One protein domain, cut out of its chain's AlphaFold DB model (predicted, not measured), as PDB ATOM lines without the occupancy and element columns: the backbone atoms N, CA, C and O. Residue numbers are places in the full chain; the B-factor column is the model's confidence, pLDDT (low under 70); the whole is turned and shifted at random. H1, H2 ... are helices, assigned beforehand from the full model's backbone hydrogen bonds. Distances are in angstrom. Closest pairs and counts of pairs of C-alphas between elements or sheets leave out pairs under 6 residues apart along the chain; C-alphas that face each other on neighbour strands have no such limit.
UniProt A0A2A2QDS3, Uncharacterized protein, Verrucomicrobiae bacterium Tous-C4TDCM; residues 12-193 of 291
ATOM      1  N   GLU A  12      -0.733 -16.259 -65.174       96.69
ATOM      2  CA  GLU A  12      -1.604 -15.158 -64.740       96.69
ATOM      3  C   GLU A  12      -2.886 -15.642 -64.051       96.69
ATOM      4  O   GLU A  12      -3.444 -14.932 -63.212       96.69
ATOM      5  N   GLN A  13      -3.398 -16.821 -64.421       97.25
ATOM      6  CA  GLN A  13      -4.537 -17.435 -63.733       97.25
ATOM      7  C   GLN A  13      -4.123 -17.956 -62.355       97.25
ATOM      8  O   GLN A  13      -4.878 -17.775 -61.400       97.25
ATOM      9  N   ILE A  14      -2.932 -18.553 -62.255       97.69
ATOM     10  CA  ILE A  14      -2.360 -19.018 -60.989       97.69
ATOM     11  C   ILE A  14      -2.131 -17.823 -60.057       97.69
ATOM     12  O   ILE A  14      -2.682 -17.813 -58.963       97.69
ATOM     13  N   GLU A  15      -1.427 -16.778 -60.498       97.81
ATOM     14  CA  GLU A  15      -1.177 -15.579 -59.680       97.81
ATOM     15  C   GLU A  15      -2.486 -14.957 -59.176       97.81
ATOM     16  O   GLU A  15      -2.649 -14.727 -57.980       97.81
ATOM     17  N   ARG A  16      -3.475 -14.770 -60.062       97.50
ATOM     18  CA  ARG A  16      -4.777 -14.205 -59.679       97.50
ATOM     19  C   ARG A  16      -5.489 -15.046 -58.619       97.50
ATOM     20  O   ARG A  16      -6.130 -14.482 -57.732       97.50
ATOM     21  N   TYR A  17      -5.415 -16.373 -58.725       97.81
ATOM     22  CA  TYR A  17      -5.958 -17.276 -57.714       97.81
ATOM     23  C   TYR A  17      -5.286 -17.031 -56.360       97.81
ATOM     24  O   TYR A  17      -5.980 -16.740 -55.382       97.81
ATOM     25  N   VAL A  18      -3.952 -17.054 -56.320       98.25
ATOM     26  CA  VAL A  18      -3.178 -16.853 -55.089       98.25
ATOM     27  C   VAL A  18      -3.462 -15.476 -54.478       98.25
ATOM     28  O   VAL A  18      -3.752 -15.381 -53.284       98.25
ATOM     29  N   GLU A  19      -3.481 -14.406 -55.279       98.06
ATOM     30  CA  GLU A  19      -3.851 -13.057 -54.828       98.06
ATOM     31  C   GLU A  19      -5.263 -13.015 -54.227       98.06
ATOM     32  O   GLU A  19      -5.470 -12.420 -53.166       98.06
ATOM     33  N   SER A  20      -6.235 -13.679 -54.864       97.56
ATOM     34  CA  SER A  20      -7.623 -13.715 -54.387       97.56
ATOM     35  C   SER A  20      -7.791 -14.445 -53.049       97.56
ATOM     36  O   SER A  20      -8.679 -14.096 -52.270       97.56
ATOM     37  N   CYS A  21      -6.906 -15.400 -52.753       97.12
ATOM     38  CA  CYS A  21      -6.831 -16.117 -51.479       97.12
ATOM     39  C   CYS A  21      -6.006 -15.369 -50.415       97.12
ATOM     40  O   CYS A  21      -5.806 -15.878 -49.316       97.12
ATOM     41  N   GLY A  22      -5.498 -14.167 -50.715       96.94
ATOM     42  CA  GLY A  22      -4.605 -13.437 -49.811       96.94
ATOM     43  C   GLY A  22      -3.222 -14.081 -49.680       96.94
ATOM     44  O   GLY A  22      -2.497 -13.805 -48.716       96.94
ATOM     45  N   ARG A  23      -2.850 -14.920 -50.656       97.44
ATOM     46  CA  ARG A  23      -1.616 -15.702 -50.681       97.44
ATOM     47  C   ARG A  23      -1.429 -16.513 -49.390       97.44
ATOM     48  O   ARG A  23      -0.432 -16.359 -48.685       97.44
ATOM     49  N   ASP A  24      -2.448 -17.286 -49.030       98.19
ATOM     50  CA  ASP A  24      -2.407 -18.211 -47.894       98.19
ATOM     51  C   ASP A  24      -1.554 -19.466 -48.188       98.19
ATOM     52  O   ASP A  24      -1.105 -19.682 -49.314       98.19
ATOM     53  N   ALA A  25      -1.313 -20.299 -47.169       98.12
ATOM     54  CA  ALA A  25      -0.480 -21.495 -47.305       98.12
ATOM     55  C   ALA A  25      -0.987 -22.438 -48.409       98.12
ATOM     56  O   ALA A  25      -0.215 -22.881 -49.258       98.12
ATOM     57  N   LEU A  26      -2.296 -22.715 -48.428       98.00
ATOM     58  CA  LEU A  26      -2.899 -23.643 -49.381       98.00
ATOM     59  C   LEU A  26      -2.796 -23.133 -50.823       98.00
ATOM     60  O   LEU A  26      -2.430 -23.904 -51.709       98.00
ATOM     61  N   SER A  27      -3.080 -21.854 -51.070       98.25
ATOM     62  CA  SER A  27      -3.003 -21.283 -52.416       98.25
ATOM     63  C   SER A  27      -1.575 -21.260 -52.957       98.25
ATOM     64  O   SER A  27      -1.385 -21.578 -54.129       98.25
ATOM     65  N   LEU A  28      -0.570 -20.986 -52.116       98.56
ATOM     66  CA  LEU A  28       0.845 -21.061 -52.503       98.56
ATOM     67  C   LEU A  28       1.280 -22.503 -52.813       98.56
ATOM     68  O   LEU A  28       1.952 -22.736 -53.818       98.56
ATOM     69  N   ILE A  29       0.850 -23.490 -52.016       97.81
ATOM     70  CA  ILE A  29       1.108 -24.915 -52.294       97.81
ATOM     71  C   ILE A  29       0.480 -25.329 -53.634       97.81
ATOM     72  O   ILE A  29       1.135 -25.954 -54.469       97.81
ATOM     73  N   VAL A  30      -0.784 -24.968 -53.863       97.25
ATOM     74  CA  VAL A  30      -1.497 -25.274 -55.112       97.25
ATOM     75  C   VAL A  30      -0.827 -24.591 -56.303       97.25
ATOM     76  O   VAL A  30      -0.639 -25.224 -57.342       97.25
ATOM     77  N   ALA A  31      -0.407 -23.334 -56.154       97.31
ATOM     78  CA  ALA A  31       0.336 -22.615 -57.182       97.31
ATOM     79  C   ALA A  31       1.662 -23.297 -57.513       97.31
ATOM     80  O   ALA A  31       1.948 -23.512 -58.690       97.31
ATOM     81  N   ALA A  32       2.417 -23.738 -56.503       96.56
ATOM     82  CA  ALA A  32       3.628 -24.517 -56.716       96.56
ATOM     83  C   ALA A  32       3.362 -25.800 -57.515       96.56
ATOM     84  O   ALA A  32       4.162 -26.185 -58.360       96.56
ATOM     85  N   MET A  33       2.242 -26.481 -57.270       93.75
ATOM     86  CA  MET A  33       1.922 -27.731 -57.966       93.75
ATOM     87  C   MET A  33       1.433 -27.510 -59.405       93.75
ATOM     88  O   MET A  33       1.707 -28.348 -60.268       93.75
ATOM     89  N   LEU A  34       0.745 -26.393 -59.668       94.00
ATOM     90  CA  LEU A  34       0.243 -26.011 -60.994       94.00
ATOM     91  C   LEU A  34       1.285 -25.292 -61.866       94.00
ATOM     92  O   LEU A  34       1.142 -25.290 -63.089       94.00
ATOM     93  N   SER A  35       2.304 -24.686 -61.255       93.31
ATOM     94  CA  SER A  35       3.343 -23.907 -61.933       93.31
ATOM     95  C   SER A  35       4.549 -24.759 -62.355       93.31
ATOM     96  O   SER A  35       4.828 -25.826 -61.796       93.31
ATOM     97  N   GLU A  36       5.298 -24.253 -63.336       89.25
ATOM     98  CA  GLU A  36       6.649 -24.731 -63.657       89.25
ATOM     99  C   GLU A  36       7.683 -24.182 -62.652       89.25
ATOM    100  O   GLU A  36       8.609 -24.899 -62.270       89.25
ATOM    101  N   ASP A  37       7.460 -22.976 -62.121       91.38
ATOM    102  CA  ASP A  37       8.325 -22.285 -61.149       91.38
ATOM    103  C   ASP A  37       8.023 -22.705 -59.701       91.38
ATOM    104  O   ASP A  37       7.701 -21.898 -58.829       91.38
ATOM    105  N   ARG A  38       8.066 -24.014 -59.435       93.75
ATOM    106  CA  ARG A  38       7.621 -24.591 -58.152       93.75
ATOM    107  C   ARG A  38       8.376 -24.062 -56.938       93.75
ATOM    108  O   ARG A  38       7.788 -23.907 -55.873       93.75
ATOM    109  N   ASP A  39       9.683 -23.861 -57.096       94.75
ATOM    110  CA  ASP A  39      10.565 -23.504 -55.988       94.75
ATOM    111  C   ASP A  39      10.222 -22.122 -55.417       94.75
ATOM    112  O   ASP A  39      10.151 -21.997 -54.201       94.75
ATOM    113  N   GLU A  40       9.902 -21.134 -56.259       96.12
ATOM    114  CA  GLU A  40       9.560 -19.776 -55.809       96.12
ATOM    115  C   GLU A  40       8.303 -19.767 -54.925       96.12
ATOM    116  O   GLU A  40       8.293 -19.178 -53.844       96.12
ATOM    117  N   TRP A  41       7.261 -20.488 -55.347       98.06
ATOM    118  CA  TRP A  41       6.010 -20.609 -54.598       98.06
ATOM    119  C   TRP A  41       6.181 -21.337 -53.263       98.06
ATOM    120  O   TRP A  41       5.603 -20.936 -52.251       98.06
ATOM    121  N   LEU A  42       6.968 -22.416 -53.257       97.31
ATOM    122  CA  LEU A  42       7.234 -23.187 -52.047       97.31
ATOM    123  C   LEU A  42       8.133 -22.438 -51.064       97.31
ATOM    124  O   LEU A  42       7.899 -22.527 -49.860       97.31
ATOM    125  N   ASP A  43       9.121 -21.692 -51.556       97.44
ATOM    126  CA  ASP A  43       9.978 -20.863 -50.714       97.44
ATOM    127  C   ASP A  43       9.159 -19.725 -50.071       97.44
ATOM    128  O   ASP A  43       9.250 -19.525 -48.860       97.44
ATOM    129  N   GLU A  44       8.249 -19.074 -50.810       98.19
ATOM    130  CA  GLU A  44       7.318 -18.099 -50.215       98.19
ATOM    131  C   GLU A  44       6.395 -18.748 -49.165       98.19
ATOM    132  O   GLU A  44       6.190 -18.187 -48.083       98.19
ATOM    133  N   ALA A  45       5.846 -19.936 -49.447       98.31
ATOM    134  CA  ALA A  45       5.008 -20.662 -48.490       98.31
ATOM    135  C   ALA A  45       5.778 -20.994 -47.202       98.31
ATOM    136  O   ALA A  45       5.268 -20.782 -46.102       98.31
ATOM    137  N   ALA A  46       7.020 -21.461 -47.342       97.75
ATOM    138  CA  ALA A  46       7.929 -21.792 -46.250       97.75
ATOM    139  C   ALA A  46       8.308 -20.580 -45.386       97.75
ATOM    140  O   ALA A  46       8.414 -20.713 -44.164       97.75
ATOM    141  N   GLU A  47       8.516 -19.413 -45.997       98.00
ATOM    142  CA  GLU A  47       8.838 -18.172 -45.286       98.00
ATOM    143  C   GLU A  47       7.638 -17.618 -44.513       98.00
ATOM    144  O   GLU A  47       7.780 -17.145 -43.383       98.00
ATOM    145  N   ARG A  48       6.445 -17.670 -45.115       98.31
ATOM    146  CA  ARG A  48       5.232 -17.065 -44.546       98.31
ATOM    147  C   ARG A  48       4.504 -17.966 -43.562       98.31
ATOM    148  O   ARG A  48       3.896 -17.462 -42.618       98.31
ATOM    149  N   PHE A  49       4.552 -19.273 -43.789       98.38
ATOM    150  CA  PHE A  49       3.828 -20.281 -43.020       98.38
ATOM    151  C   PHE A  49       4.780 -21.405 -42.572       98.38
ATOM    152  O   PHE A  49       4.555 -22.573 -42.892       98.38
ATOM    153  N   PRO A  50       5.856 -21.078 -41.827       97.12
ATOM    154  CA  PRO A  50       6.908 -22.037 -41.478       97.12
ATOM    155  C   PRO A  50       6.425 -23.204 -40.605       97.12
ATOM    156  O   PRO A  50       7.059 -24.261 -40.631       97.12
ATOM    157  N   ASP A  51       5.325 -22.995 -39.877       97.69
ATOM    158  CA  ASP A  51       4.713 -23.943 -38.940       97.69
ATOM    159  C   ASP A  51       3.508 -24.685 -39.551       97.69
ATOM    160  O   ASP A  51       2.875 -25.499 -38.882       97.69
ATOM    161  N   ASP A  52       3.156 -24.414 -40.814       98.25
ATOM    162  CA  ASP A  52       2.068 -25.127 -41.483       98.25
ATOM    163  C   ASP A  52       2.546 -26.529 -41.918       98.25
ATOM    164  O   ASP A  52       3.479 -26.659 -42.723       98.25
ATOM    165  N   PRO A  53       1.932 -27.613 -41.414       97.50
ATOM    166  CA  PRO A  53       2.396 -28.960 -41.719       97.50
ATOM    167  C   PRO A  53       2.080 -29.383 -43.166       97.50
ATOM    168  O   PRO A  53       2.784 -30.227 -43.722       97.50
ATOM    169  N   GLY A  54       1.091 -28.761 -43.818       96.81
ATOM    170  CA  GLY A  54       0.833 -28.932 -45.247       96.81
ATOM    171  C   GLY A  54       1.957 -28.347 -46.104       96.81
ATOM    172  O   GLY A  54       2.349 -28.965 -47.098       96.81
ATOM    173  N   VAL A  55       2.545 -27.218 -45.691       97.69
ATOM    174  CA  VAL A  55       3.756 -26.663 -46.325       97.69
ATOM    175  C   VAL A  55       4.930 -27.621 -46.149       97.69
ATOM    176  O   VAL A  55       5.589 -27.960 -47.131       97.69
ATOM    177  N   ALA A  56       5.158 -28.144 -44.940       97.38
ATOM    178  CA  ALA A  56       6.219 -29.125 -44.710       97.38
ATOM    179  C   ALA A  56       6.037 -30.399 -45.561       97.38
ATOM    180  O   ALA A  56       7.001 -30.903 -46.142       97.38
ATOM    181  N   ALA A  57       4.804 -30.890 -45.705       96.00
ATOM    182  CA  ALA A  57       4.490 -32.021 -46.573       96.00
ATOM    183  C   ALA A  57       4.741 -31.716 -48.062       96.00
ATOM    184  O   ALA A  57       5.324 -32.546 -48.763       96.00
ATOM    185  N   ALA A  58       4.369 -30.527 -48.545       95.62
ATOM    186  CA  ALA A  58       4.651 -30.095 -49.916       95.62
ATOM    187  C   ALA A  58       6.165 -29.972 -50.178       95.62
ATOM    188  O   ALA A  58       6.659 -30.405 -51.223       95.62
ATOM    189  N   MET A  59       6.921 -29.471 -49.196       95.75
ATOM    190  CA  MET A  59       8.383 -29.422 -49.249       95.75
ATOM    191  C   MET A  59       9.003 -30.815 -49.308       95.75
ATOM    192  O   MET A  59       9.917 -31.038 -50.098       95.75
ATOM    193  N   LEU A  60       8.500 -31.776 -48.531       94.12
ATOM    194  CA  LEU A  60       8.975 -33.164 -48.576       94.12
ATOM    195  C   LEU A  60       8.637 -33.855 -49.894       94.12
ATOM    196  O   LEU A  60       9.467 -34.592 -50.421       94.12
ATOM    197  N   LEU A  61       7.465 -33.583 -50.465       91.44
ATOM    198  CA  LEU A  61       7.098 -34.098 -51.780       91.44
ATOM    199  C   LEU A  61       8.075 -33.621 -52.869       91.44
ATOM    200  O   LEU A  61       8.480 -34.409 -53.719       91.44
ATOM    201  N   HIS A  62       8.469 -32.343 -52.849       90.38
ATOM    202  CA  HIS A  62       9.317 -31.751 -53.894       90.38
ATOM    203  C   HIS A  62      10.826 -31.899 -53.634       90.38
ATOM    204  O   HIS A  62      11.623 -32.067 -54.558       90.38
ATOM    205  N   ARG A  63      11.248 -31.844 -52.367       87.81
ATOM    206  CA  ARG A  63      12.660 -31.787 -51.938       87.81
ATOM    207  C   ARG A  63      13.064 -32.941 -51.010       87.81
ATOM    208  O   ARG A  63      14.180 -32.930 -50.502       87.81
ATOM    209  N   GLY A  64      12.233 -33.970 -50.831       80.00
ATOM    210  CA  GLY A  64      12.463 -35.080 -49.889       80.00
ATOM    211  C   GLY A  64      13.716 -35.931 -50.132       80.00
ATOM    212  O   GLY A  64      14.156 -36.646 -49.237       80.00
ATOM    213  N   GLY A  65      14.314 -35.857 -51.325       76.31
ATOM    214  CA  GLY A  65      15.602 -36.489 -51.641       76.31
ATOM    215  C   GLY A  65      16.829 -35.591 -51.444       76.31
ATOM    216  O   GLY A  65      17.936 -36.014 -51.771       76.31
ATOM    217  N   LYS A  66      16.648 -34.348 -50.986       83.56
ATOM    218  CA  LYS A  66      17.717 -33.353 -50.819       83.56
ATOM    219  C   LYS A  66      18.119 -33.211 -49.345       83.56
ATOM    220  O   LYS A  66      17.431 -33.700 -48.453       83.56
ATOM    221  N   ALA A  67      19.239 -32.536 -49.083       80.31
ATOM    222  CA  ALA A  67      19.778 -32.366 -47.730       80.31
ATOM    223  C   ALA A  67      18.811 -31.614 -46.794       80.31
ATOM    224  O   ALA A  67      18.767 -31.881 -45.594       80.31
ATOM    225  N   GLU A  68      18.003 -30.717 -47.355       85.56
ATOM    226  CA  GLU A  68      17.017 -29.904 -46.646       85.56
ATOM    227  C   GLU A  68      15.818 -30.725 -46.146       85.56
ATOM    228  O   GLU A  68      15.097 -30.275 -45.257       85.56
ATOM    229  N   ALA A  69      15.603 -31.946 -46.657       90.50
ATOM    230  CA  ALA A  69      14.475 -32.798 -46.268       90.50
ATOM    231  C   ALA A  69      14.408 -33.031 -44.751       90.50
ATOM    232  O   ALA A  69      13.321 -33.073 -44.181       90.50
ATOM    233  N   ARG A  70      15.564 -33.126 -44.078       92.56
ATOM    234  CA  ARG A  70      15.629 -33.361 -42.630       92.56
ATOM    235  C   ARG A  70      14.926 -32.269 -41.826       92.56
ATOM    236  O   ARG A  70      14.257 -32.583 -40.848       92.56
ATOM    237  N   GLU A  71      15.066 -31.011 -42.228       95.38
ATOM    238  CA  GLU A  71      14.408 -29.898 -41.545       95.38
ATOM    239  C   GLU A  71      12.884 -29.995 -41.680       95.38
ATOM    240  O   GLU A  71      12.161 -29.866 -40.695       95.38
ATOM    241  N   TRP A  72      12.394 -30.313 -42.878       96.81
ATOM    242  CA  TRP A  72      10.961 -30.455 -43.137       96.81
ATOM    243  C   TRP A  72      10.346 -31.668 -42.435       96.81
ATOM    244  O   TRP A  72       9.211 -31.586 -41.973       96.81
ATOM    245  N   ILE A  73      11.102 -32.761 -42.274       96.81
ATOM    246  CA  ILE A  73      10.696 -33.905 -41.441       96.81
ATOM    247  C   ILE A  73      10.480 -33.462 -39.991       96.81
ATOM    248  O   ILE A  73       9.461 -33.804 -39.392       96.81
ATOM    249  N   VAL A  74      11.428 -32.702 -39.429       97.19
ATOM    250  CA  VAL A  74      11.332 -32.197 -38.051       97.19
ATOM    251  C   VAL A  74      10.112 -31.291 -37.905       97.19
ATOM    252  O   VAL A  74       9.268 -31.558 -37.055       97.19
ATOM    253  N   ARG A  75       9.954 -30.302 -38.793       97.56
ATOM    254  CA  ARG A  75       8.812 -29.374 -38.765       97.56
ATOM    255  C   ARG A  75       7.468 -30.087 -38.888       97.56
ATOM    256  O   ARG A  75       6.534 -29.734 -38.175       97.56
ATOM    257  N   LEU A  76       7.361 -31.095 -39.759       97.19
ATOM    258  CA  LEU A  76       6.133 -31.875 -39.912       97.19
ATOM    259  C   LEU A  76       5.791 -32.634 -38.622       97.19
ATOM    260  O   LEU A  76       4.647 -32.611 -38.184       97.19
ATOM    261  N   LYS A  77       6.779 -33.269 -37.982       97.75
ATOM    262  CA  LYS A  77       6.568 -33.983 -36.714       97.75
ATOM    263  C   LYS A  77       6.225 -33.044 -35.557       97.75
ATOM    264  O   LYS A  77       5.453 -33.425 -34.686       97.75
ATOM    265  N   GLU A  78       6.799 -31.845 -35.524       98.06
ATOM    266  CA  GLU A  78       6.528 -30.854 -34.478       98.06
ATOM    267  C   GLU A  78       5.128 -30.241 -34.611       98.06
ATOM    268  O   GLU A  78       4.433 -30.086 -33.607       98.06
ATOM    269  N   ASN A  79       4.698 -29.942 -35.841       98.12
ATOM    270  CA  ASN A  79       3.435 -29.248 -36.107       98.12
ATOM    271  C   ASN A  79       2.248 -30.186 -36.387       98.12
ATOM    272  O   ASN A  79       1.099 -29.765 -36.268       98.12
ATOM    273  N   ASP A  80       2.497 -31.460 -36.704       97.50
ATOM    274  CA  ASP A  80       1.471 -32.504 -36.809       97.50
ATOM    275  C   ASP A  80       1.957 -33.849 -36.218       97.50
ATOM    276  O   ASP A  80       2.115 -34.848 -36.928       97.50
ATOM    277  N   PRO A  81       2.205 -33.918 -34.894       97.31
ATOM    278  CA  PRO A  81       2.784 -35.098 -34.242       97.31
ATOM    279  C   PRO A  81       1.884 -36.337 -34.279       97.31
ATOM    280  O   PRO A  81       2.365 -37.441 -34.024       97.31
ATOM    281  N   GLY A  82       0.587 -36.170 -34.561       96.62
ATOM    282  CA  GLY A  82      -0.367 -37.267 -34.726       96.62
ATOM    283  C   GLY A  82      -0.340 -37.898 -36.120       96.62
ATOM    284  O   GLY A  82      -0.979 -38.935 -36.327       96.62
ATOM    285  N   ASN A  83       0.390 -37.299 -37.064       95.81
ATOM    286  CA  ASN A  83       0.456 -37.748 -38.441       95.81
ATOM    287  C   ASN A  83       1.632 -38.702 -38.681       95.81
ATOM    288  O   ASN A  83       2.798 -38.341 -38.528       95.81
ATOM    289  N   SER A  84       1.328 -39.917 -39.143       95.62
ATOM    290  CA  SER A  84       2.323 -40.944 -39.477       95.62
ATOM    291  C   SER A  84       3.312 -40.488 -40.551       95.62
ATOM    292  O   SER A  84       4.405 -41.040 -40.642       95.62
ATOM    293  N   LEU A  85       2.945 -39.508 -41.382       94.69
ATOM    294  CA  LEU A  85       3.737 -39.116 -42.538       94.69
ATOM    295  C   LEU A  85       5.150 -38.643 -42.165       94.69
ATOM    296  O   LEU A  85       6.123 -39.083 -42.779       94.69
ATOM    297  N   GLY A  86       5.272 -37.807 -41.129       95.69
ATOM    298  CA  GLY A  86       6.570 -37.324 -40.650       95.69
ATOM    299  C   GLY A  86       7.477 -38.465 -40.186       95.69
ATOM    300  O   GLY A  86       8.648 -38.518 -40.555       95.69
ATOM    301  N   TYR A  87       6.919 -39.431 -39.455       97.25
ATOM    302  CA  TYR A  87       7.647 -40.606 -38.969       97.25
ATOM    303  C   TYR A  87       8.036 -41.569 -40.098       97.25
ATOM    304  O   TYR A  87       9.126 -42.132 -40.074       97.25
ATOM    305  N   LEU A  88       7.200 -41.724 -41.133       95.75
ATOM    306  CA  LEU A  88       7.537 -42.531 -42.313       95.75
ATOM    307  C   LEU A  88       8.730 -41.942 -43.081       95.75
ATOM    308  O   LEU A  88       9.640 -42.682 -43.460       95.75
ATOM    309  N   PHE A  89       8.763 -40.621 -43.279       94.94
ATOM    310  CA  PHE A  89       9.922 -39.962 -43.886       94.94
ATOM    311  C   PHE A  89      11.160 -40.015 -42.991       94.94
ATOM    312  O   PHE A  89      12.255 -40.251 -43.502       94.94
ATOM    313  N   ALA A  90      11.002 -39.839 -41.677       95.69
ATOM    314  CA  ALA A  90      12.103 -39.939 -40.723       95.69
ATOM    315  C   ALA A  90      12.726 -41.343 -40.728       95.69
ATOM    316  O   ALA A  90      13.937 -41.473 -40.896       95.69
ATOM    317  N   ALA A  91      11.900 -42.392 -40.661       95.69
ATOM    318  CA  ALA A  91      12.345 -43.780 -40.744       95.69
ATOM    319  C   ALA A  91      13.084 -44.062 -42.056       95.69
ATOM    320  O   ALA A  91      14.149 -44.680 -42.055       95.69
ATOM    321  N   LYS A  92      12.555 -43.563 -43.180       93.31
ATOM    322  CA  LYS A  92      13.210 -43.690 -44.483       93.31
ATOM    323  C   LYS A  92      14.570 -42.991 -44.482       93.31
ATOM    324  O   LYS A  92      15.557 -43.595 -44.882       93.31
ATOM    325  N   SER A  93      14.632 -41.746 -44.009       92.31
ATOM    326  CA  SER A  93      15.879 -40.977 -43.931       92.31
ATOM    327  C   SER A  93      16.918 -41.656 -43.035       92.31
ATOM    328  O   SER A  93      18.104 -41.637 -43.360       92.31
ATOM    329  N   ALA A  94      16.493 -42.248 -41.918       93.06
ATOM    330  CA  ALA A  94      17.369 -42.971 -41.006       93.06
ATOM    331  C   ALA A  94      17.925 -44.250 -41.651       93.06
ATOM    332  O   ALA A  94      19.128 -44.498 -41.569       93.06
ATOM    333  N   LEU A  95      17.088 -45.018 -42.362       91.44
ATOM    334  CA  LEU A  95      17.524 -46.204 -43.111       91.44
ATOM    335  C   LEU A  95      18.478 -45.849 -44.256       91.44
ATOM    336  O   LEU A  95      19.519 -46.487 -44.381       91.44
ATOM    337  N   ASP A  96      18.182 -44.799 -45.028       88.94
ATOM    338  CA  ASP A  96      19.068 -44.299 -46.090       88.94
ATOM    339  C   ASP A  96      20.443 -43.875 -45.524       88.94
ATOM    340  O   ASP A  96      21.470 -44.001 -46.191       88.94
ATOM    341  N   GLY A  97      20.473 -43.397 -44.273       89.50
ATOM    342  CA  GLY A  97      21.690 -43.062 -43.529       89.50
ATOM    343  C   GLY A  97      22.346 -44.232 -42.782       89.50
ATOM    344  O   GLY A  97      23.371 -44.028 -42.133       89.50
ATOM    345  N   GLY A  98      21.774 -45.439 -42.835       89.00
ATOM    346  CA  GLY A  98      22.261 -46.623 -42.116       89.00
ATOM    347  C   GLY A  98      22.040 -46.602 -40.596       89.00
ATOM    348  O   GLY A  98      22.621 -47.426 -39.887       89.00
ATOM    349  N   ASN A  99      21.219 -45.685 -40.074       91.94
ATOM    350  CA  ASN A  99      20.914 -45.574 -38.648       91.94
ATOM    351  C   ASN A  99      19.676 -46.407 -38.276       91.94
ATOM    352  O   ASN A  99      18.552 -45.907 -38.223       91.94
ATOM    353  N   LEU A 100      19.891 -47.702 -38.028       89.88
ATOM    354  CA  LEU A 100      18.813 -48.650 -37.740       89.88
ATOM    355  C   LEU A 100      18.052 -48.334 -36.442       89.88
ATOM    356  O   LEU A 100      16.831 -48.467 -36.410       89.88
ATOM    357  N   ASP A 101      18.752 -47.906 -35.391       90.69
ATOM    358  CA  ASP A 101      18.125 -47.619 -34.095       90.69
ATOM    359  C   ASP A 101      17.178 -46.416 -34.192       90.69
ATOM    360  O   ASP A 101      16.061 -46.454 -33.676       90.69
ATOM    361  N   GLU A 102      17.594 -45.366 -34.910       94.12
ATOM    362  CA  GLU A 102      16.734 -44.215 -35.206       94.12
ATOM    363  C   GLU A 102      15.534 -44.647 -36.052       94.12
ATOM    364  O   GLU A 102      14.399 -44.345 -35.691       94.12
ATOM    365  N   ALA A 103      15.749 -45.440 -37.107       94.25
ATOM    366  CA  ALA A 103      14.659 -45.940 -37.941       94.25
ATOM    367  C   ALA A 103      13.616 -46.741 -37.144       94.25
ATOM    368  O   ALA A 103      12.417 -46.538 -37.324       94.25
ATOM    369  N   LEU A 104      14.056 -47.622 -36.242       91.50
ATOM    370  CA  LEU A 104      13.167 -48.389 -35.367       91.50
ATOM    371  C   LEU A 104      12.373 -47.489 -34.415       91.50
ATOM    372  O   LEU A 104      11.180 -47.723 -34.217       91.50
ATOM    373  N   GLY A 105      13.005 -46.453 -33.860       94.38
ATOM    374  CA  GLY A 105      12.323 -45.466 -33.022       94.38
ATOM    375  C   GLY A 105      11.229 -44.706 -33.777       94.38
ATOM    376  O   GLY A 105      10.113 -44.551 -33.276       94.38
ATOM    377  N   GLU A 106      11.515 -44.292 -35.011       96.94
ATOM    378  CA  GLU A 106      10.540 -43.620 -35.876       96.94
ATOM    379  C   GLU A 106       9.377 -44.554 -36.246       96.94
ATOM    380  O   GLU A 106       8.209 -44.192 -36.107       96.94
ATOM    381  N   LEU A 107       9.680 -45.796 -36.631       95.69
ATOM    382  CA  LEU A 107       8.675 -46.805 -36.971       95.69
ATOM    383  C   LEU A 107       7.783 -47.195 -35.784       95.69
ATOM    384  O   LEU A 107       6.596 -47.452 -35.973       95.69
ATOM    385  N   ALA A 108       8.315 -47.218 -34.560       94.44
ATOM    386  CA  ALA A 108       7.526 -47.511 -33.364       94.44
ATOM    387  C   ALA A 108       6.432 -46.456 -33.108       94.44
ATOM    388  O   ALA A 108       5.375 -46.774 -32.560       94.44
ATOM    389  N   SER A 109       6.648 -45.212 -33.548       96.00
ATOM    390  CA  SER A 109       5.678 -44.121 -33.382       96.00
ATOM    391  C   SER A 109       4.391 -44.353 -34.188       96.00
ATOM    392  O   SER A 109       3.323 -43.882 -33.783       96.00
ATOM    393  N   LEU A 110       4.464 -45.169 -35.251       94.62
ATOM    394  CA  LEU A 110       3.339 -45.520 -36.129       94.62
ATOM    395  C   LEU A 110       2.180 -46.221 -35.407       94.62
ATOM    396  O   LEU A 110       1.069 -46.284 -35.939       94.62
ATOM    397  N   GLU A 111       2.405 -46.764 -34.209       91.56
ATOM    398  CA  GLU A 111       1.339 -47.376 -33.410       91.56
ATOM    399  C   GLU A 111       0.333 -46.365 -32.859       91.56
ATOM    400  O   GLU A 111      -0.817 -46.718 -32.595       91.56
ATOM    401  N   SER A 112       0.749 -45.108 -32.711       92.75
ATOM    402  CA  SER A 112      -0.047 -44.048 -32.081       92.75
ATOM    403  C   SER A 112      -0.512 -42.953 -33.042       92.75
ATOM    404  O   SER A 112      -1.171 -42.007 -32.615       92.75
ATOM    405  N   THR A 113      -0.206 -43.086 -34.334       93.94
ATOM    406  CA  THR A 113      -0.448 -42.055 -35.351       93.94
ATOM    407  C   THR A 113      -1.410 -42.527 -36.443       93.94
ATOM    408  O   THR A 113      -1.667 -43.721 -36.619       93.94
ATOM    409  N   GLN A 114      -1.965 -41.577 -37.196       91.50
ATOM    410  CA  GLN A 114      -2.771 -41.842 -38.392       91.50
ATOM    411  C   GLN A 114      -2.124 -41.183 -39.603       91.50
ATOM    412  O   GLN A 114      -1.501 -40.139 -39.474       91.50
ATOM    413  N   LEU A 115      -2.268 -41.772 -40.789       90.44
ATOM    414  CA  LEU A 115      -1.762 -41.133 -41.999       90.44
ATOM    415  C   LEU A 115      -2.723 -40.028 -42.454       90.44
ATOM    416  O   LEU A 115      -3.904 -40.289 -42.684       90.44
ATOM    417  N   ASN A 116      -2.192 -38.819 -42.617       90.31
ATOM    418  CA  ASN A 116      -2.812 -37.729 -43.357       90.31
ATOM    419  C   ASN A 116      -1.799 -37.225 -44.395       90.31
ATOM    420  O   ASN A 116      -0.741 -36.712 -44.042       90.31
ATOM    421  N   ASP A 117      -2.098 -37.393 -45.677       86.88
ATOM    422  CA  ASP A 117      -1.244 -36.945 -46.784       86.88
ATOM    423  C   ASP A 117      -1.655 -35.569 -47.337       86.88
ATOM    424  O   ASP A 117      -1.178 -35.162 -48.392       86.88
ATOM    425  N   TYR A 118      -2.537 -34.854 -46.622       91.25
ATOM    426  CA  TYR A 118      -3.085 -33.532 -46.957       91.25
ATOM    427  C   TYR A 118      -3.857 -33.472 -48.282       91.25
ATOM    428  O   TYR A 118      -4.261 -32.391 -48.721       91.25
ATOM    429  N   ARG A 119      -4.158 -34.629 -48.884       86.69
ATOM    430  CA  ARG A 119      -4.806 -34.731 -50.193       86.69
ATOM    431  C   ARG A 119      -6.146 -34.012 -50.260       86.69
ATOM    432  O   ARG A 119      -6.405 -33.313 -51.231       86.69
ATOM    433  N   GLU A 120      -7.004 -34.175 -49.252       86.88
ATOM    434  CA  GLU A 120      -8.334 -33.544 -49.234       86.88
ATOM    435  C   GLU A 120      -8.239 -32.011 -49.223       86.88
ATOM    436  O   GLU A 120      -8.975 -31.335 -49.944       86.88
ATOM    437  N   SER A 121      -7.294 -31.465 -48.451       91.81
ATOM    438  CA  SER A 121      -7.047 -30.022 -48.393       91.81
ATOM    439  C   SER A 121      -6.526 -29.507 -49.734       91.81
ATOM    440  O   SER A 121      -7.086 -28.563 -50.293       91.81
ATOM    441  N   TRP A 122      -5.523 -30.182 -50.302       93.56
ATOM    442  CA  TRP A 122      -4.951 -29.818 -51.597       93.56
ATOM    443  C   TRP A 122      -5.977 -29.924 -52.725       93.56
ATOM    444  O   TRP A 122      -6.078 -29.004 -53.533       93.56
ATOM    445  N   GLN A 123      -6.804 -30.973 -52.738       91.56
ATOM    446  CA  GLN A 123      -7.897 -31.138 -53.699       91.56
ATOM    447  C   GLN A 123      -8.846 -29.938 -53.693       91.56
ATOM    448  O   GLN A 123      -9.182 -29.422 -54.761       91.56
ATOM    449  N   SER A 124      -9.267 -29.484 -52.506       92.38
ATOM    450  CA  SER A 124     -10.125 -28.302 -52.386       92.38
ATOM    451  C   SER A 124      -9.453 -27.073 -52.994       92.38
ATOM    452  O   SER A 124     -10.079 -26.354 -53.770       92.38
ATOM    453  N   GLY A 125      -8.165 -26.874 -52.701       95.94
ATOM    454  CA  GLY A 125      -7.389 -25.767 -53.246       95.94
ATOM    455  C   GLY A 125      -7.275 -25.810 -54.776       95.94
ATOM    456  O   GLY A 125      -7.546 -24.807 -55.435       95.94
ATOM    457  N   PHE A 126      -6.989 -26.974 -55.373       95.56
ATOM    458  CA  PHE A 126      -6.993 -27.110 -56.834       95.56
ATOM    459  C   PHE A 126      -8.372 -26.825 -57.435       95.56
ATOM    460  O   PHE A 126      -8.471 -26.117 -58.438       95.56
ATOM    461  N   THR A 127      -9.450 -27.348 -56.842       94.44
ATOM    462  CA  THR A 127     -10.812 -27.069 -57.315       94.44
ATOM    463  C   THR A 127     -11.110 -25.570 -57.299       94.44
ATOM    464  O   THR A 127     -11.678 -25.054 -58.265       94.44
ATOM    465  N   ASP A 128     -10.700 -24.851 -56.255       95.75
ATOM    466  CA  ASP A 128     -10.903 -23.405 -56.165       95.75
ATOM    467  C   ASP A 128     -10.025 -22.628 -57.161       95.75
ATOM    468  O   ASP A 128     -10.511 -21.675 -57.780       95.75
ATOM    469  N   ALA A 129      -8.799 -23.090 -57.431       96.50
ATOM    470  CA  ALA A 129      -7.951 -22.534 -58.487       96.50
ATOM    471  C   ALA A 129      -8.635 -22.627 -59.860       96.50
ATOM    472  O   ALA A 129      -8.770 -21.619 -60.560       96.50
ATOM    473  N   TYR A 130      -9.180 -23.794 -60.219       95.44
ATOM    474  CA  TYR A 130      -9.933 -23.955 -61.467       95.44
ATOM    475  C   TYR A 130     -11.224 -23.130 -61.490       95.44
ATOM    476  O   TYR A 130     -11.547 -22.513 -62.506       95.44
ATOM    477  N   ARG A 131     -11.959 -23.034 -60.378       95.06
ATOM    478  CA  ARG A 131     -13.140 -22.156 -60.314       95.06
ATOM    479  C   ARG A 131     -12.783 -20.696 -60.575       95.06
ATOM    480  O   ARG A 131     -13.493 -20.027 -61.325       95.06
ATOM    481  N   SER A 132     -11.668 -20.215 -60.026       95.31
ATOM    482  CA  SER A 132     -11.202 -18.842 -60.259       95.31
ATOM    483  C   SER A 132     -10.813 -18.580 -61.725       95.31
ATOM    484  O   SER A 132     -10.957 -17.462 -62.223       95.31
ATOM    485  N   ALA A 133     -10.404 -19.628 -62.446       94.06
ATOM    486  CA  ALA A 133     -10.124 -19.600 -63.879       94.06
ATOM    487  C   ALA A 133     -11.380 -19.726 -64.772       94.06
ATOM    488  O   ALA A 133     -11.264 -19.656 -65.995       94.06
ATOM    489  N   GLY A 134     -12.574 -19.865 -64.184       93.12
ATOM    490  CA  GLY A 134     -13.856 -19.877 -64.896       93.12
ATOM    491  C   GLY A 134     -14.464 -21.263 -65.126       93.12
ATOM    492  O   GLY A 134     -15.553 -21.346 -65.697       93.12
ATOM    493  N   TYR A 135     -13.817 -22.336 -64.664       91.44
ATOM    494  CA  TYR A 135     -14.380 -23.688 -64.708       91.44
ATOM    495  C   TYR A 135     -15.523 -23.826 -63.693       91.44
ATOM    496  O   TYR A 135     -15.480 -23.245 -62.607       91.44
ATOM    497  N   GLN A 136     -16.568 -24.594 -64.018       86.50
ATOM    498  CA  GLN A 136     -17.774 -24.667 -63.184       86.50
ATOM    499  C   GLN A 136     -18.224 -26.091 -62.870       86.50
ATOM    500  O   GLN A 136     -18.002 -27.034 -63.629       86.50
ATOM    501  N   GLY A 137     -18.917 -26.218 -61.733       83.75
ATOM    502  CA  GLY A 137     -19.554 -27.454 -61.292       83.75
ATOM    503  C   GLY A 137     -18.598 -28.643 -61.317       83.75
ATOM    504  O   GLY A 137     -17.500 -28.587 -60.770       83.75
ATOM    505  N   MET A 138     -19.032 -29.704 -61.995       77.06
ATOM    506  CA  MET A 138     -18.320 -30.978 -62.072       77.06
ATOM    507  C   MET A 138     -16.949 -30.871 -62.754       77.06
ATOM    508  O   MET A 138     -16.046 -31.632 -62.428       77.06
ATOM    509  N   GLU A 139     -16.768 -29.936 -63.687       82.38
ATOM    510  CA  GLU A 139     -15.507 -29.802 -64.420       82.38
ATOM    511  C   GLU A 139     -14.364 -29.355 -63.501       82.38
ATOM    512  O   GLU A 139     -13.302 -29.970 -63.497       82.38
ATOM    513  N   ALA A 140     -14.603 -28.349 -62.654       87.25
ATOM    514  CA  ALA A 140     -13.613 -27.887 -61.682       87.25
ATOM    515  C   ALA A 140     -13.335 -28.927 -60.580       87.25
ATOM    516  O   ALA A 140     -12.206 -29.042 -60.105       87.25
ATOM    517  N   GLU A 141     -14.349 -29.701 -60.177       84.06
ATOM    518  CA  GLU A 141     -14.172 -30.803 -59.222       84.06
ATOM    519  C   GLU A 141     -13.288 -31.914 -59.801       84.06
ATOM    520  O   GLU A 141     -12.368 -32.376 -59.127       84.06
ATOM    521  N   TRP A 142     -13.523 -32.308 -61.057       81.50
ATOM    522  CA  TRP A 142     -12.696 -33.297 -61.751       81.50
ATOM    523  C   TRP A 142     -11.261 -32.806 -61.895       81.50
ATOM    524  O   TRP A 142     -10.336 -33.496 -61.473       81.50
ATOM    525  N   LEU A 143     -11.070 -31.603 -62.440       86.06
ATOM    526  CA  LEU A 143      -9.739 -31.024 -62.608       86.06
ATOM    527  C   LEU A 143      -9.001 -30.926 -61.266       86.06
ATOM    528  O   LEU A 143      -7.841 -31.313 -61.189       86.06
ATOM    529  N   GLY A 144      -9.680 -30.516 -60.190       87.12
ATOM    530  CA  GLY A 144      -9.070 -30.463 -58.862       87.12
ATOM    531  C   GLY A 144      -8.673 -31.828 -58.299       87.12
ATOM    532  O   GLY A 144      -7.610 -31.963 -57.703       87.12
ATOM    533  N   MET A 145      -9.486 -32.860 -58.534       82.56
ATOM    534  CA  MET A 145      -9.201 -34.228 -58.097       82.56
ATOM    535  C   MET A 145      -7.976 -34.834 -58.796       82.56
ATOM    536  O   MET A 145      -7.162 -35.473 -58.134       82.56
ATOM    537  N   PHE A 146      -7.829 -34.640 -60.111       80.00
ATOM    538  CA  PHE A 146      -6.741 -35.256 -60.886       80.00
ATOM    539  C   PHE A 146      -5.391 -34.543 -60.767       80.00
ATOM    540  O   PHE A 146      -4.388 -35.098 -61.209       80.00
ATOM    541  N   GLN A 147      -5.346 -33.346 -60.180       84.56
ATOM    542  CA  GLN A 147      -4.089 -32.628 -59.960       84.56
ATOM    543  C   GLN A 147      -3.383 -32.994 -58.654       84.56
ATOM    544  O   GLN A 147      -2.214 -32.648 -58.480       84.56
ATOM    545  N   VAL A 148      -4.056 -33.682 -57.723       84.12
ATOM    546  CA  VAL A 148      -3.460 -33.937 -56.410       84.12
ATOM    547  C   VAL A 148      -2.344 -34.979 -56.521       84.12
ATOM    548  O   VAL A 148      -2.599 -36.103 -56.960       84.12
ATOM    549  N   PRO A 149      -1.104 -34.645 -56.122       85.06
ATOM    550  CA  PRO A 149       0.007 -35.579 -56.206       85.06
ATOM    551  C   PRO A 149      -0.132 -36.723 -55.194       85.06
ATOM    552  O   PRO A 149      -0.681 -36.567 -54.104       85.06
ATOM    553  N   VAL A 150       0.434 -37.880 -55.541       82.88
ATOM    554  CA  VAL A 150       0.461 -39.069 -54.678       82.88
ATOM    555  C   VAL A 150       1.707 -39.030 -53.798       82.88
ATOM    556  O   VAL A 150       2.785 -39.475 -54.191       82.88
ATOM    557  N   LEU A 151       1.559 -38.496 -52.591       80.81
ATOM    558  CA  LEU A 151       2.681 -38.275 -51.678       80.81
ATOM    559  C   LEU A 151       3.256 -39.580 -51.102       80.81
ATOM    560  O   LEU A 151       4.464 -39.711 -50.893       80.81
ATOM    561  N   THR A 152       2.412 -40.595 -50.933       80.50
ATOM    562  CA  THR A 152       2.791 -41.926 -50.435       80.50
ATOM    563  C   THR A 152       3.797 -42.667 -51.331       80.50
ATOM    564  O   THR A 152       4.481 -43.585 -50.870       80.50
ATOM    565  N   GLY A 153       3.947 -42.256 -52.597       79.94
ATOM    566  CA  GLY A 153       4.936 -42.816 -53.517       79.94
ATOM    567  C   GLY A 153       6.371 -42.678 -52.999       79.94
ATOM    568  O   GLY A 153       7.156 -43.625 -53.107       79.94
ATOM    569  N   GLU A 154       6.700 -41.558 -52.351       79.69
ATOM    570  CA  GLU A 154       8.053 -41.302 -51.841       79.69
ATOM    571  C   GLU A 154       8.435 -42.209 -50.668       79.69
ATOM    572  O   GLU A 154       9.575 -42.685 -50.582       79.69
ATOM    573  N   VAL A 155       7.469 -42.523 -49.803       84.50
ATOM    574  CA  VAL A 155       7.680 -43.413 -48.652       84.50
ATOM    575  C   VAL A 155       7.600 -44.893 -49.028       84.50
ATOM    576  O   VAL A 155       8.038 -45.737 -48.254       84.50
ATOM    577  N   SER A 156       7.154 -45.248 -50.239       86.00
ATOM    578  CA  SER A 156       7.106 -46.649 -50.694       86.00
ATOM    579  C   SER A 156       8.474 -47.350 -50.669       86.00
ATOM    580  O   SER A 156       8.569 -48.564 -50.445       86.00
ATOM    581  N   ARG A 157       9.557 -46.580 -50.856       83.81
ATOM    582  CA  ARG A 157      10.950 -47.054 -50.805       83.81
ATOM    583  C   ARG A 157      11.381 -47.517 -49.413       83.81
ATOM    584  O   ARG A 157      12.300 -48.325 -49.326       83.81
ATOM    585  N   LEU A 158      10.672 -47.103 -48.361       91.38
ATOM    586  CA  LEU A 158      10.892 -47.553 -46.986       91.38
ATOM    587  C   LEU A 158      10.909 -49.087 -46.875       91.38
ATOM    588  O   LEU A 158      11.746 -49.645 -46.173       91.38
ATOM    589  N   SER A 159      10.038 -49.774 -47.624       92.75
ATOM    590  CA  SER A 159       9.957 -51.245 -47.632       92.75
ATOM    591  C   SER A 159      11.263 -51.941 -48.034       92.75
ATOM    592  O   SER A 159      11.572 -52.998 -47.494       92.75
ATOM    593  N   ALA A 160      12.048 -51.350 -48.943       91.38
ATOM    594  CA  ALA A 160      13.332 -51.916 -49.353       91.38
ATOM    595  C   ALA A 160      14.369 -51.809 -48.226       91.38
ATOM    596  O   ALA A 160      14.970 -52.814 -47.862       91.38
ATOM    597  N   GLY A 161      14.501 -50.625 -47.616       92.69
ATOM    598  CA  GLY A 161      15.426 -50.412 -46.498       92.69
ATOM    599  C   GLY A 161      15.083 -51.265 -45.272       92.69
ATOM    600  O   GLY A 161      15.975 -51.821 -44.636       92.69
ATOM    601  N   ILE A 162      13.789 -51.440 -44.972       95.50
ATOM    602  CA  ILE A 162      13.348 -52.359 -43.911       95.50
ATOM    603  C   ILE A 162      13.739 -53.801 -44.257       95.50
ATOM    604  O   ILE A 162      14.288 -54.492 -43.405       95.50
ATOM    605  N   GLY A 163      13.509 -54.249 -45.496       93.62
ATOM    606  CA  GLY A 163      13.880 -55.596 -45.937       93.62
ATOM    607  C   GLY A 163      15.383 -55.875 -45.834       93.62
ATOM    608  O   GLY A 163      15.789 -56.914 -45.317       93.62
ATOM    609  N   GLU A 164      16.223 -54.926 -46.247       93.12
ATOM    610  CA  GLU A 164      17.681 -55.025 -46.091       93.12
ATOM    611  C   GLU A 164      18.094 -55.099 -44.613       93.12
ATOM    612  O   GLU A 164      18.942 -55.915 -44.237       93.12
ATOM    613  N   ALA A 165      17.463 -54.296 -43.751       93.12
ATOM    614  CA  ALA A 165      17.708 -54.328 -42.314       93.12
ATOM    615  C   ALA A 165      17.269 -55.656 -41.669       93.12
ATOM    616  O   ALA A 165      17.965 -56.150 -40.777       93.12
ATOM    617  N   MET A 166      16.170 -56.259 -42.139       94.00
ATOM    618  CA  MET A 166      15.721 -57.589 -41.712       94.00
ATOM    619  C   MET A 166      16.778 -58.647 -42.038       94.00
ATOM    620  O   MET A 166      17.244 -59.330 -41.127       94.00
ATOM    621  N   ILE A 167      17.238 -58.707 -43.293       92.81
ATOM    622  CA  ILE A 167      18.295 -59.640 -43.722       92.81
ATOM    623  C   ILE A 167      19.564 -59.453 -42.883       92.81
ATOM    624  O   ILE A 167      20.182 -60.420 -42.432       92.81
ATOM    625  N   ALA A 168      19.967 -58.202 -42.646       91.94
ATOM    626  CA  ALA A 168      21.158 -57.902 -41.863       91.94
ATOM    627  C   ALA A 168      21.025 -58.347 -40.396       91.94
ATOM    628  O   ALA A 168      22.008 -58.805 -39.809       91.94
ATOM    629  N   ALA A 169      19.841 -58.204 -39.794       91.75
ATOM    630  CA  ALA A 169      19.564 -58.671 -38.438       91.75
ATOM    631  C   ALA A 169      19.578 -60.208 -38.360       91.75
ATOM    632  O   ALA A 169      20.254 -60.769 -37.492       91.75
ATOM    633  N   GLU A 170      18.944 -60.893 -39.315       90.50
ATOM    634  CA  GLU A 170      18.962 -62.359 -39.407       90.50
ATOM    635  C   GLU A 170      20.370 -62.921 -39.595       90.50
ATOM    636  O   GLU A 170      20.753 -63.866 -38.905       90.50
ATOM    637  N   GLY A 171      21.185 -62.299 -40.453       91.19
ATOM    638  CA  GLY A 171      22.579 -62.697 -40.668       91.19
ATOM    639  C   GLY A 171      23.451 -62.608 -39.408       91.19
ATOM    640  O   GLY A 171      24.474 -63.287 -39.316       91.19
ATOM    641  N   ARG A 172      23.040 -61.808 -38.412       93.75
ATOM    642  CA  ARG A 172      23.678 -61.722 -37.086       93.75
ATOM    643  C   ARG A 172      23.029 -62.632 -36.034       93.75
ATOM    644  O   ARG A 172      23.472 -62.631 -34.889       93.75
ATOM    645  N   GLY A 173      22.000 -63.394 -36.400       92.19
ATOM    646  CA  GLY A 173      21.212 -64.223 -35.487       92.19
ATOM    647  C   GLY A 173      20.212 -63.438 -34.630       92.19
ATOM    648  O   GLY A 173      19.643 -64.004 -33.697       92.19
ATOM    649  N   ASP A 174      19.976 -62.157 -34.926       93.44
ATOM    650  CA  ASP A 174      19.039 -61.303 -34.193       93.44
ATOM    651  C   ASP A 174      17.632 -61.378 -34.799       93.44
ATOM    652  O   ASP A 174      17.134 -60.463 -35.463       93.44
ATOM    653  N   ARG A 175      16.986 -62.525 -34.572       89.44
ATOM    654  CA  ARG A 175      15.640 -62.795 -35.090       89.44
ATOM    655  C   ARG A 175      14.584 -61.852 -34.503       89.44
ATOM    656  O   ARG A 175      13.625 -61.529 -35.192       89.44
ATOM    657  N   ALA A 176      14.766 -61.386 -33.266       90.12
ATOM    658  CA  ALA A 176      13.822 -60.475 -32.621       90.12
ATOM    659  C   ALA A 176      13.775 -59.116 -33.338       90.12
ATOM    660  O   ALA A 176      12.687 -58.597 -33.603       90.12
ATOM    661  N   THR A 177      14.939 -58.572 -33.709       90.81
ATOM    662  CA  THR A 177      15.020 -57.331 -34.491       90.81
ATOM    663  C   THR A 177      14.452 -57.513 -35.896       90.81
ATOM    664  O   THR A 177      13.665 -56.676 -36.337       90.81
ATOM    665  N   ALA A 178      14.773 -58.617 -36.581       91.31
ATOM    666  CA  ALA A 178      14.214 -58.911 -37.904       91.31
ATOM    667  C   ALA A 178      12.676 -58.989 -37.880       91.31
ATOM    668  O   ALA A 178      11.997 -58.371 -38.699       91.31
ATOM    669  N   GLU A 179      12.109 -59.674 -36.888       89.06
ATOM    670  CA  GLU A 179      10.661 -59.803 -36.722       89.06
ATOM    671  C   GLU A 179       9.993 -58.462 -36.362       89.06
ATOM    672  O   GLU A 179       8.907 -58.143 -36.852       89.06
ATOM    673  N   GLY A 180      10.646 -57.648 -35.524       90.44
ATOM    674  CA  GLY A 180      10.205 -56.290 -35.195       90.44
ATOM    675  C   GLY A 180      10.156 -55.373 -36.419       90.44
ATOM    676  O   GLY A 180       9.145 -54.708 -36.644       90.44
ATOM    677  N   LEU A 181      11.207 -55.399 -37.243       93.06
ATOM    678  CA  LEU A 181      11.274 -54.673 -38.514       93.06
ATOM    679  C   LEU A 181      10.191 -55.132 -39.490       93.06
ATOM    680  O   LEU A 181       9.516 -54.294 -40.085       93.06
ATOM    681  N   GLY A 182       9.976 -56.444 -39.604       93.56
ATOM    682  CA  GLY A 182       8.909 -57.008 -40.427       93.56
ATOM    683  C   GLY A 182       7.535 -56.478 -40.019       93.56
ATOM    684  O   GLY A 182       6.811 -55.939 -40.855       93.56
ATOM    685  N   ARG A 183       7.192 -56.542 -38.724       93.19
ATOM    686  CA  ARG A 183       5.924 -55.995 -38.202       93.19
ATOM    687  C   ARG A 183       5.772 -54.502 -38.479       93.19
ATOM    688  O   ARG A 183       4.722 -54.070 -38.953       93.19
ATOM    689  N   ALA A 184       6.820 -53.724 -38.220       93.00
ATOM    690  CA  ALA A 184       6.828 -52.290 -38.483       93.00
ATOM    691  C   ALA A 184       6.639 -51.970 -39.976       93.00
ATOM    692  O   ALA A 184       5.878 -51.071 -40.330       93.00
ATOM    693  N   GLY A 185       7.278 -52.738 -40.861       94.56
ATOM    694  CA  GLY A 185       7.111 -52.618 -42.305       94.56
ATOM    695  C   GLY A 185       5.688 -52.934 -42.764       94.56
ATOM    696  O   GLY A 185       5.122 -52.179 -43.558       94.56
ATOM    697  N   MET A 186       5.071 -53.988 -42.219       94.12
ATOM    698  CA  MET A 186       3.669 -54.322 -42.496       94.12
ATOM    699  C   MET A 186       2.718 -53.220 -42.010       94.12
ATOM    700  O   MET A 186       1.797 -52.837 -42.731       94.12
ATOM    701  N   LYS A 187       2.972 -52.644 -40.827       93.44
ATOM    702  CA  LYS A 187       2.216 -51.496 -40.302       93.44
ATOM    703  C   LYS A 187       2.348 -50.264 -41.200       93.44
ATOM    704  O   LYS A 187       1.345 -49.617 -41.494       93.44
ATOM    705  N   ALA A 188       3.563 -49.951 -41.652       94.75
ATOM    706  CA  ALA A 188       3.819 -48.839 -42.563       94.75
ATOM    707  C   ALA A 188       3.078 -49.019 -43.897       94.75
ATOM    708  O   ALA A 188       2.437 -48.083 -44.373       94.75
ATOM    709  N   ALA A 189       3.110 -50.227 -44.469       93.38
ATOM    710  CA  ALA A 189       2.363 -50.539 -45.681       93.38
ATOM    711  C   ALA A 189       0.851 -50.372 -45.471       93.38
ATOM    712  O   ALA A 189       0.210 -49.659 -46.240       93.38
ATOM    713  N   ALA A 190       0.300 -50.920 -44.382       91.50
ATOM    714  CA  ALA A 190      -1.118 -50.790 -44.051       91.50
ATOM    715  C   ALA A 190      -1.562 -49.324 -43.876       91.50
ATOM    716  O   ALA A 190      -2.638 -48.953 -44.337       91.50
ATOM    717  N   LEU A 191      -0.732 -48.478 -43.253       91.31
ATOM    718  CA  LEU A 191      -0.993 -47.039 -43.144       91.31
ATOM    719  C   LEU A 191      -1.050 -46.369 -44.520       91.31
ATOM    720  O   LEU A 191      -1.972 -45.601 -44.776       91.31
ATOM    721  N   VAL A 192      -0.098 -46.684 -45.404       91.12
ATOM    722  CA  VAL A 192      -0.066 -46.167 -46.783       91.12
ATOM    723  C   VAL A 192      -1.267 -46.645 -47.597       91.12
ATOM    724  O   VAL A 192      -1.810 -45.875 -48.383       91.12
ATOM    725  N   GLY A 193      -1.719 -47.882 -47.388       87.12
ATOM    726  CA  GLY A 193      -2.923 -48.427 -48.019       87.12
ATOM    727  C   GLY A 193      -4.225 -47.759 -47.576       87.12
ATOM    728  O   GLY A 193      -5.248 -47.946 -48.236       87.12
TER     729      GLY A 193
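AT A GLANCE: This is residues 12 to 193 of the 291 residues of an uncharacterized protein of Verrucomicrobiae bacterium Tous-C4TDCM (UniProt A0A2A2QDS3). The longest helix, H12, folds back on H11 as a hairpin that packs on H6 and H7, at one end of a run of helices H1 to H7 folding back and forth along the longest axis. A second hairpin, H8 and H9, lies towards the other end, where H8 crosses H1 and H2; short H10 comes between the two hairpins along the chain. The printed part has 182 residues with twelve named helices, H1 to H12 in order, and no named strand: all helix. It is elongated yet compact, with a radius of gyration of the C-alphas of 18.4 A and spans of 63 by 33 by 27 A.

IN THESE COORDINATES: H12, residues 175 to 192, is 25.7 A long and ends at C-alpha 192 (-0.066, -46.167, -46.783). Before it come H11, residues 158 to 171, 20.1 A, H10, 152 to 155, H9, 138 to 146, and H8, 119 to 132, 19.9 A. H7 is residues 100 to 109, H6 84 to 96, 18.3 A, H5 69 to 79, H4 53 to 63, H3 38 to 48 and H2 25 to 34. H1, residues 12 to 20, begins at C-alpha 12 (-1.604, -15.158, -64.740).

HOW THE PARTS SIT: H12 and H11 touch as a hairpin at a shallow tilt of 11 degrees, closest at the C-alphas of Ala 178 and Met 166, 4.3 A. With residues 181 to 188 alone H12 touches H7, closest at C-alphas 184 and 107, 6.0 A, at a steep tilt of 48 degrees. H11 touches H6 with residues 158 to 162 alone, closest at C-alphas 158 and 92, 5.2 A. H6 and H10 only just touch, with 3 pairs of C-alphas within 8 A, closest at 89 and 155, 6.3 A. H6 and H7 are a hairpin, closest at C-alphas 91 and 103, 4.2 A; H5 touches H6, closest at 77 and 86, 5.2 A, and H4, closest at 76 and 53, 5.1 A. H2, H3 and H4 form an up and down bundle, each running against the one before. H2 touches H1, closest at C-alphas 27 and 18, 5.2 A, and is about perpendicular to H8 at 75 degrees, closest at 30 and 126, 6.0 A. H8 and H9 form a hairpin, closest at C-alphas 127 and 144, 4.1 A. H12 is apart from H8. Every O i to N i+4 pair is within hydrogen-bond range in H1 to H6, H8, H9, H11 and H12; H7 has 5 of 6, and H10 is too short for one.

THE WHOLE: The C-alphas farthest apart, of Gly 134 and Gly 173, are 63.7 A apart. The printed part has no cut and no long link. Its mean pLDDT is 92.6, and no printed residue is under 70.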